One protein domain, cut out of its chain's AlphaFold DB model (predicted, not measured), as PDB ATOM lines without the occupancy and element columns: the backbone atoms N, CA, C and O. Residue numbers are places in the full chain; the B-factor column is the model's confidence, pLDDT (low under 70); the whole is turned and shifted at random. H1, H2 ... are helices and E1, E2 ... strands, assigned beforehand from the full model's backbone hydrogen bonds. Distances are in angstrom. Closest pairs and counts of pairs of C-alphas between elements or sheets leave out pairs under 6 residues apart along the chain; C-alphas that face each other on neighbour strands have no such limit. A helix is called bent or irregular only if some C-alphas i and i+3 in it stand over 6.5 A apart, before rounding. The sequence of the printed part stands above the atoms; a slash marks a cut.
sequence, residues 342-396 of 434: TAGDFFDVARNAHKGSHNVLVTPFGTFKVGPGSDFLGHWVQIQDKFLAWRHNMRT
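Overview. This is residues 342 to 396 of the 434 residues of the protein "Dcp1-like decapping" of Macrophomina phaseolina (strain MS6) (UniProt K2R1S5). A small two-stranded hairpin, E1 and E2, and a helix, H1, sit alongside one long helix, H2, which makes the longest axis. H1 comes near the hairpin mainly at E1 and H2 mainly at E2, while the far end of H2, residues 391 to 396, runs on past the hairpin. The printed part has 55 residues, with two named helices and two named strands in the order H1, E1, E2, H2; the sheet E1 - E2 is antiparallel and the class is mostly helix. It is compact, with a radius of gyration of the C-alphas of 11.1 A, and its spans of 36 by 18 by 16 A only just make a rod.

Arrangement. E1, residues 360 to 363, and E2, residues 366 to 369, form a hairpin, antiparallel at 163 degrees. N 361 and O 368 are within hydrogen-bond range at 2.8 A, as are N 368 and O 361 at 2.8 A. The closest C-alphas of E2 and H2, residues 376 to 396, are those of Phe 368 and Ile 383, 7.2 A apart. E1 and H2 are apart. The closest C-alphas of E1 and H1, residues 343 to 355, are those of Leu 361 and Ala 353, 7.2 A apart. H1 and E2 are apart. H1 and H2 only just touch, with 3 pairs of C-alphas within 8 A, the closest being those of His 354 and Phe 376 at 7.9 A. They run opposite ways at a tilt of 36 degrees, only just steep. Every O i to N i+4 pair in H1 is within hydrogen-bond range, against 15 of 17 in H2.

Along the chain. H2 measures 29.5 A from C-alpha 376 to C-alpha 396 at (-23.734, -43.079, -6.443). It is neither bent nor irregular, but only just: C-alphas 378 and 381 are 6.4 A apart. H1 measures 18.1 A from C-alpha 343 at (-6.535, -44.653, -11.192) to C-alpha 355. E1 measures 9.9 A and E2 10.2 A.

Size, cuts and confidence. The two C-alphas farthest apart, those of Gly 373 and Thr 396, are 36.5 A apart. The printed part has no cut. The links H1 to E1 and E1 to E2 are tight, and E2 to H2 is short. The mean pLDDT of the printed part is 72.7; it is under 70 at residues 354, 356 to 358, 372 to 378, 392 and 394 to 396.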
ATOM      1  N   THR A 342      -8.961 -47.773 -14.130       78.50
ATOM      2  CA  THR A 342      -8.389 -47.595 -12.786       78.50
ATOM      3  C   THR A 342      -7.668 -46.250 -12.657       78.50
ATOM      4  O   THR A 342      -7.389 -45.563 -13.638       78.50
ATOM      5  N   ALA A 343      -7.335 -45.857 -11.424       71.62
ATOM      6  CA  ALA A 343      -6.535 -44.653 -11.192       71.62
ATOM      7  C   ALA A 343      -5.110 -44.765 -11.773       71.62
ATOM      8  O   ALA A 343      -4.540 -43.749 -12.158       71.62
ATOM      9  N   GLY A 344      -4.559 -45.984 -11.867       73.12
ATOM     10  CA  GLY A 344      -3.263 -46.242 -12.502       73.12
ATOM     11  C   GLY A 344      -3.325 -46.065 -14.018       73.12
ATOM     12  O   GLY A 344      -2.532 -45.315 -14.576       73.12
ATOM     13  N   ASP A 345      -4.331 -46.653 -14.666       75.00
ATOM     14  CA  ASP A 345      -4.524 -46.536 -16.118       75.00
ATOM     15  C   ASP A 345      -4.731 -45.072 -16.538       75.00
ATOM     16  O   ASP A 345      -4.116 -44.585 -17.488       75.00
ATOM     17  N   PHE A 346      -5.555 -44.331 -15.784       77.31
ATOM     18  CA  PHE A 346      -5.761 -42.901 -16.011       77.31
ATOM     19  C   PHE A 346      -4.466 -42.090 -15.819       77.31
ATOM     20  O   PHE A 346      -4.196 -41.157 -16.577       77.31
ATOM     21  N   PHE A 347      -3.646 -42.447 -14.826       75.31
ATOM     22  CA  PHE A 347      -2.352 -41.811 -14.584       75.31
ATOM     23  C   PHE A 347      -1.370 -42.056 -15.731       75.31
ATOM     24  O   PHE A 347      -0.704 -41.113 -16.158       75.31
ATOM     25  N   ASP A 348      -1.321 -43.268 -16.285       74.38
ATOM     26  CA  ASP A 348      -0.488 -43.560 -17.452       74.38
ATOM     27  C   ASP A 348      -0.982 -42.843 -18.716       74.38
ATOM     28  O   ASP A 348      -0.162 -42.297 -19.455       74.38
ATOM     29  N   VAL A 349      -2.298 -42.703 -18.917       76.31
ATOM     30  CA  VAL A 349      -2.861 -41.845 -19.980       76.31
ATOM     31  C   VAL A 349      -2.461 -40.377 -19.792       76.31
ATOM     32  O   VAL A 349      -1.948 -39.761 -20.727       76.31
ATOM     33  N   ALA A 350      -2.633 -39.803 -18.597       70.94
ATOM     34  CA  ALA A 350      -2.288 -38.404 -18.325       70.94
ATOM     35  C   ALA A 350      -0.776 -38.135 -18.455       70.94
ATOM     36  O   ALA A 350      -0.359 -37.117 -19.013       70.94
ATOM     37  N   ARG A 351       0.055 -39.078 -18.000       71.75
ATOM     38  CA  ARG A 351       1.517 -39.071 -18.141       71.75
ATOM     39  C   ARG A 351       1.950 -39.184 -19.603       71.75
ATOM     40  O   ARG A 351       2.875 -38.485 -20.012       71.75
ATOM     41  N   ASN A 352       1.303 -40.037 -20.395       75.31
ATOM     42  CA  ASN A 352       1.592 -40.175 -21.822       75.31
ATOM     43  C   ASN A 352       1.129 -38.941 -22.609       75.31
ATOM     44  O   ASN A 352       1.853 -38.493 -23.495       75.31
ATOM     45  N   ALA A 353       0.009 -38.318 -22.228       70.75
ATOM     46  CA  ALA A 353      -0.412 -37.030 -22.772       70.75
ATOM     47  C   ALA A 353       0.606 -35.913 -22.468       70.75
ATOM     48  O   ALA A 353       0.924 -35.141 -23.367       70.75
ATOM     49  N   HIS A 354       1.171 -35.875 -21.253       69.75
ATOM     50  CA  HIS A 354       2.214 -34.911 -20.863       69.75
ATOM     51  C   HIS A 354       3.562 -35.126 -21.570       69.75
ATOM     52  O   HIS A 354       4.259 -34.165 -21.888       69.75
ATOM     53  N   LYS A 355       3.931 -36.387 -21.834       71.50
ATOM     54  CA  LYS A 355       5.120 -36.739 -22.632       71.50
ATOM     55  C   LYS A 355       4.922 -36.496 -24.131       71.50
ATOM     56  O   LYS A 355       5.896 -36.266 -24.844       71.50
ATOM     57  N   GLY A 356       3.685 -36.590 -24.617       65.94
ATOM     58  CA  GLY A 356       3.309 -36.231 -25.978       65.94
ATOM     59  C   GLY A 356       3.193 -34.717 -26.171       65.94
ATOM     60  O   GLY A 356       3.226 -33.930 -25.230       65.94
ATOM     61  N   SER A 357       2.991 -34.283 -27.413       60.81
ATOM     62  CA  SER A 357       2.771 -32.871 -27.761       60.81
ATOM     63  C   SER A 357       1.343 -32.377 -27.450       60.81
ATOM     64  O   SER A 357       0.834 -31.463 -28.107       60.81
ATOM     65  N   HIS A 358       0.672 -32.967 -26.454       66.56
ATOM     66  CA  HIS A 358      -0.699 -32.622 -26.080       66.56
ATOM     67  C   HIS A 358      -0.707 -31.538 -25.003       66.56
ATOM     68  O   HIS A 358      -0.268 -31.739 -23.877       66.56
ATOM     69  N   ASN A 359      -1.267 -30.374 -25.328       72.12
ATOM     70  CA  ASN A 359      -1.311 -29.253 -24.387       72.12
ATOM     71  C   ASN A 359      -2.465 -29.346 -23.374       72.12
ATOM     72  O   ASN A 359      -2.404 -28.728 -22.308       72.12
ATOM     73  N   VAL A 360      -3.521 -30.096 -23.707       73.88
ATOM     74  CA  VAL A 360      -4.783 -30.148 -22.962       73.88
ATOM     75  C   VAL A 360      -5.336 -31.575 -22.947       73.88
ATOM     76  O   VAL A 360      -5.438 -32.208 -23.994       73.88
ATOM     77  N   LEU A 361      -5.732 -32.043 -21.764       75.94
ATOM     78  CA  LEU A 361      -6.476 -33.276 -21.526       75.94
ATOM     79  C   LEU A 361      -7.936 -32.909 -21.226       75.94
ATOM     80  O   LEU A 361      -8.206 -32.198 -20.258       75.94
ATOM     81  N   VAL A 362      -8.872 -33.374 -22.053       77.19
ATOM     82  CA  VAL A 362     -10.319 -33.189 -21.848       77.19
ATOM     83  C   VAL A 362     -10.900 -34.495 -21.315       77.19
ATOM     84  O   VAL A 362     -10.690 -35.547 -21.915       77.19
ATOM     85  N   THR A 363     -11.623 -34.438 -20.200       78.88
ATOM     86  CA  THR A 363     -12.261 -35.597 -19.561       78.88
ATOM     87  C   THR A 363     -13.726 -35.289 -19.220       78.88
ATOM     88  O   THR A 363     -14.111 -34.117 -19.169       78.88
ATOM     89  N   PRO A 364     -14.558 -36.303 -18.903       73.56
ATOM     90  CA  PRO A 364     -15.934 -36.089 -18.432       73.56
ATOM     91  C   PRO A 364     -16.061 -35.255 -17.141       73.56
ATOM     92  O   PRO A 364     -17.160 -34.841 -16.787       73.56
ATOM     93  N   PHE A 365     -14.953 -35.024 -16.431       74.94
ATOM     94  CA  PHE A 365     -14.886 -34.350 -15.129       74.94
ATOM     95  C   PHE A 365     -14.022 -33.079 -15.134       74.94
ATOM     96  O   PHE A 365     -13.789 -32.470 -14.085       74.94
ATOM     97  N   GLY A 366     -13.556 -32.645 -16.306       77.56
ATOM     98  CA  GLY A 366     -12.873 -31.370 -16.467       77.56
ATOM     99  C   GLY A 366     -11.897 -31.328 -17.634       77.56
ATOM    100  O   GLY A 366     -11.584 -32.326 -18.275       77.56
ATOM    101  N   THR A 367     -11.382 -30.128 -17.871       79.38
ATOM    102  CA  THR A 367     -10.342 -29.866 -18.863       79.38
ATOM    103  C   THR A 367      -9.088 -29.399 -18.143       79.38
ATOM    104  O   THR A 367      -9.140 -28.460 -17.347       79.38
ATOM    105  N   PHE A 368      -7.960 -30.044 -18.423       78.75
ATOM    106  CA  PHE A 368      -6.707 -29.872 -17.695       78.75
ATOM    107  C   PHE A 368      -5.569 -29.534 -18.652       78.75
ATOM    108  O   PHE A 368      -5.481 -30.096 -19.741       78.75
ATOM    109  N   LYS A 369      -4.673 -28.628 -18.257       77.56
ATOM    110  CA  LYS A 369      -3.452 -28.351 -19.023       77.56
ATOM    111  C   LYS A 369      -2.407 -29.401 -18.662       77.56
ATOM    112  O   LYS A 369      -2.074 -29.534 -17.491       77.56
ATOM    113  N   VAL A 370      -1.916 -30.122 -19.666       74.38
ATOM    114  CA  VAL A 370      -0.912 -31.187 -19.493       74.38
ATOM    115  C   VAL A 370       0.319 -30.993 -20.378       74.38
ATOM    116  O   VAL A 370       1.205 -31.829 -20.349       74.38
ATOM    117  N   GLY A 371       0.425 -29.899 -21.138       70.94
ATOM    118  CA  GLY A 371       1.571 -29.675 -22.028       70.94
ATOM    119  C   GLY A 371       2.917 -29.475 -21.309       70.94
ATOM    120  O   GLY A 371       2.943 -29.113 -20.123       70.94
ATOM    121  N   PRO A 372       4.046 -29.655 -22.019       57.69
ATOM    122  CA  PRO A 372       5.374 -29.344 -21.495       57.69
ATOM    123  C   PRO A 372       5.462 -27.866 -21.081       57.69
ATOM    124  O   PRO A 372       5.045 -26.975 -21.820       57.69
ATOM    125  N   GLY A 373       5.976 -27.607 -19.875       62.91
ATOM    126  CA  GLY A 373       6.015 -26.267 -19.272       62.91
ATOM    127  C   GLY A 373       4.777 -25.884 -18.448       62.91
ATOM    128  O   GLY A 373       4.758 -24.808 -17.856       62.91
ATOM    129  N   SER A 374       3.757 -26.746 -18.357       67.00
ATOM    130  CA  SER A 374       2.765 -26.650 -17.278       67.00
ATOM    131  C   SER A 374       3.325 -27.246 -15.981       67.00
ATOM    132  O   SER A 374       4.085 -28.214 -16.030       67.00
ATOM    133  N   ASP A 375       2.937 -26.696 -14.826       69.69
ATOM    134  CA  ASP A 375       3.174 -27.347 -13.532       69.69
ATOM    135  C   ASP A 375       2.280 -28.590 -13.431       69.69
ATOM    136  O   ASP A 375       1.144 -28.552 -12.947       69.69
ATOM    137  N   PHE A 376       2.780 -29.686 -13.998       67.75
ATOM    138  CA  PHE A 376       2.080 -30.958 -14.030       67.75
ATOM    139  C   PHE A 376       1.891 -31.507 -12.613       67.75
ATOM    140  O   PHE A 376       0.838 -32.065 -12.345       67.75
ATOM    141  N   LEU A 377       2.837 -31.291 -11.686       63.56
ATOM    142  CA  LEU A 377       2.722 -31.747 -10.294       63.56
ATOM    143  C   LEU A 377       1.649 -30.964  -9.517       63.56
ATOM    144  O   LEU A 377       0.807 -31.580  -8.864       63.56
ATOM    145  N   GLY A 378       1.634 -29.632  -9.612       69.62
ATOM    146  CA  GLY A 378       0.643 -28.792  -8.930       69.62
ATOM    147  C   GLY A 378      -0.782 -28.985  -9.456       69.62
ATOM    148  O   GLY A 378      -1.743 -28.983  -8.682       69.62
ATOM    149  N   HIS A 379      -0.942 -29.222 -10.763       70.94
ATOM    150  CA  HIS A 379      -2.242 -29.588 -11.329       70.94
ATOM    151  C   HIS A 379      -2.599 -31.068 -11.115       70.94
ATOM    152  O   HIS A 379      -3.788 -31.380 -11.067       70.94
ATOM    153  N   TRP A 380      -1.627 -31.976 -10.951       76.38
ATOM    154  CA  TRP A 380      -1.873 -33.419 -10.819       76.38
ATOM    155  C   TRP A 380      -2.813 -33.760  -9.663       76.38
ATOM    156  O   TRP A 380      -3.778 -34.491  -9.874       76.38
ATOM    157  N   VAL A 381      -2.599 -33.176  -8.480       78.88
ATOM    158  CA  VAL A 381      -3.472 -33.401  -7.312       78.88
ATOM    159  C   VAL A 381      -4.925 -33.031  -7.645       78.88
ATOM    160  O   VAL A 381      -5.841 -33.805  -7.391       78.88
ATOM    161  N   GLN A 382      -5.136 -31.912  -8.345       79.06
ATOM    162  CA  GLN A 382      -6.467 -31.460  -8.767       79.06
ATOM    163  C   GLN A 382      -7.095 -32.367  -9.841       79.06
ATOM    164  O   GLN A 382      -8.315 -32.535  -9.870       79.06
ATOM    165  N   ILE A 383      -6.284 -32.939 -10.740       78.88
ATOM    166  CA  ILE A 383      -6.737 -33.921 -11.736       78.88
ATOM    167  C   ILE A 383      -7.182 -35.206 -11.019       78.88
ATOM    168  O   ILE A 383      -8.275 -35.711 -11.285       78.88
ATOM    169  N   GLN A 384      -6.357 -35.707 -10.095       82.31
ATOM    170  CA  GLN A 384      -6.602 -36.923  -9.323       82.31
ATOM    171  C   GLN A 384      -7.850 -36.788  -8.440       82.31
ATOM    172  O   GLN A 384      -8.722 -37.659  -8.491       82.31
ATOM    173  N   ASP A 385      -7.991 -35.685  -7.704       80.88
ATOM    174  CA  ASP A 385      -9.160 -35.422  -6.859       80.88
ATOM    175  C   ASP A 385     -10.450 -35.346  -7.683       80.88
ATOM    176  O   ASP A 385     -11.458 -35.951  -7.312       80.88
ATOM    177  N   LYS A 386     -10.428 -34.678  -8.846       79.56
ATOM    178  CA  LYS A 386     -11.601 -34.628  -9.735       79.56
ATOM    179  C   LYS A 386     -11.935 -35.981 -10.358       79.56
ATOM    180  O   LYS A 386     -13.119 -36.291 -10.477       79.56
ATOM    181  N   PHE A 387     -10.942 -36.798 -10.714       80.75
ATOM    182  CA  PHE A 387     -11.179 -38.168 -11.184       80.75
ATOM    183  C   PHE A 387     -11.812 -39.035 -10.086       80.75
ATOM    184  O   PHE A 387     -12.799 -39.726 -10.338       80.75
ATOM    185  N   LEU A 388     -11.289 -38.974  -8.857       81.00
ATOM    186  CA  LEU A 388     -11.816 -39.737  -7.722       81.00
ATOM    187  C   LEU A 388     -13.225 -39.275  -7.323       81.00
ATOM    188  O   LEU A 388     -14.092 -40.122  -7.111       81.00
ATOM    189  N   ALA A 389     -13.481 -37.964  -7.299       77.44
ATOM    190  CA  ALA A 389     -14.808 -37.400  -7.054       77.44
ATOM    191  C   ALA A 389     -15.811 -37.800  -8.149       77.44
ATOM    192  O   ALA A 389     -16.906 -38.263  -7.843       77.44
ATOM    193  N   TRP A 390     -15.429 -37.717  -9.426       81.88
ATOM    194  CA  TRP A 390     -16.271 -38.169 -10.537       81.88
ATOM    195  C   TRP A 390     -16.566 -39.670 -10.475       81.88
ATOM    196  O   TRP A 390     -17.709 -40.082 -10.653       81.88
ATOM    197  N   ARG A 391     -15.564 -40.496 -10.151       73.06
ATOM    198  CA  ARG A 391     -15.731 -41.948  -9.993       73.06
ATOM    199  C   ARG A 391     -16.590 -42.305  -8.777       73.06
ATOM    200  O   ARG A 391     -17.273 -43.328  -8.799       73.06
ATOM    201  N   HIS A 392     -16.567 -41.486  -7.724       67.94
ATOM    202  CA  HIS A 392     -17.485 -41.599  -6.593       67.94
ATOM    203  C   HIS A 392     -18.917 -41.256  -7.026       67.94
ATOM    204  O   HIS A 392     -19.808 -42.086  -6.855       67.94
ATOM    205  N   ASN A 393     -19.110 -40.116  -7.698       70.38
ATOM    206  CA  ASN A 393     -20.412 -39.673  -8.199       70.38
ATOM    207  C   ASN A 393     -21.025 -40.682  -9.183       70.38
ATOM    208  O   ASN A 393     -22.169 -41.085  -9.006       70.38
ATOM    209  N   MET A 394     -20.246 -41.212 -10.132       62.47
ATOM    210  CA  MET A 394     -20.676 -42.281 -11.049       62.47
ATOM    211  C   MET A 394     -21.098 -43.574 -10.334       62.47
ATOM    212  O   MET A 394     -21.907 -44.336 -10.860       62.47
ATOM    213  N   ARG A 395     -20.564 -43.859  -9.139       60.88
ATOM    214  CA  ARG A 395     -20.983 -45.016  -8.329       60.88
ATOM    215  C   ARG A 395     -22.263 -44.734  -7.544       60.88
ATOM    216  O   ARG A 395     -23.058 -45.654  -7.376       60.88
ATOM    217  N   THR A 396     -22.486 -43.494  -7.107       50.31
ATOM    218  CA  THR A 396     -23.734 -43.079  -6.443       50.31
ATOM    219  C   THR A 396     -24.885 -42.844  -7.432       50.31
ATOM    220  O   THR A 396     -26.028 -43.154  -7.119       50.31
TER     221      THR A 396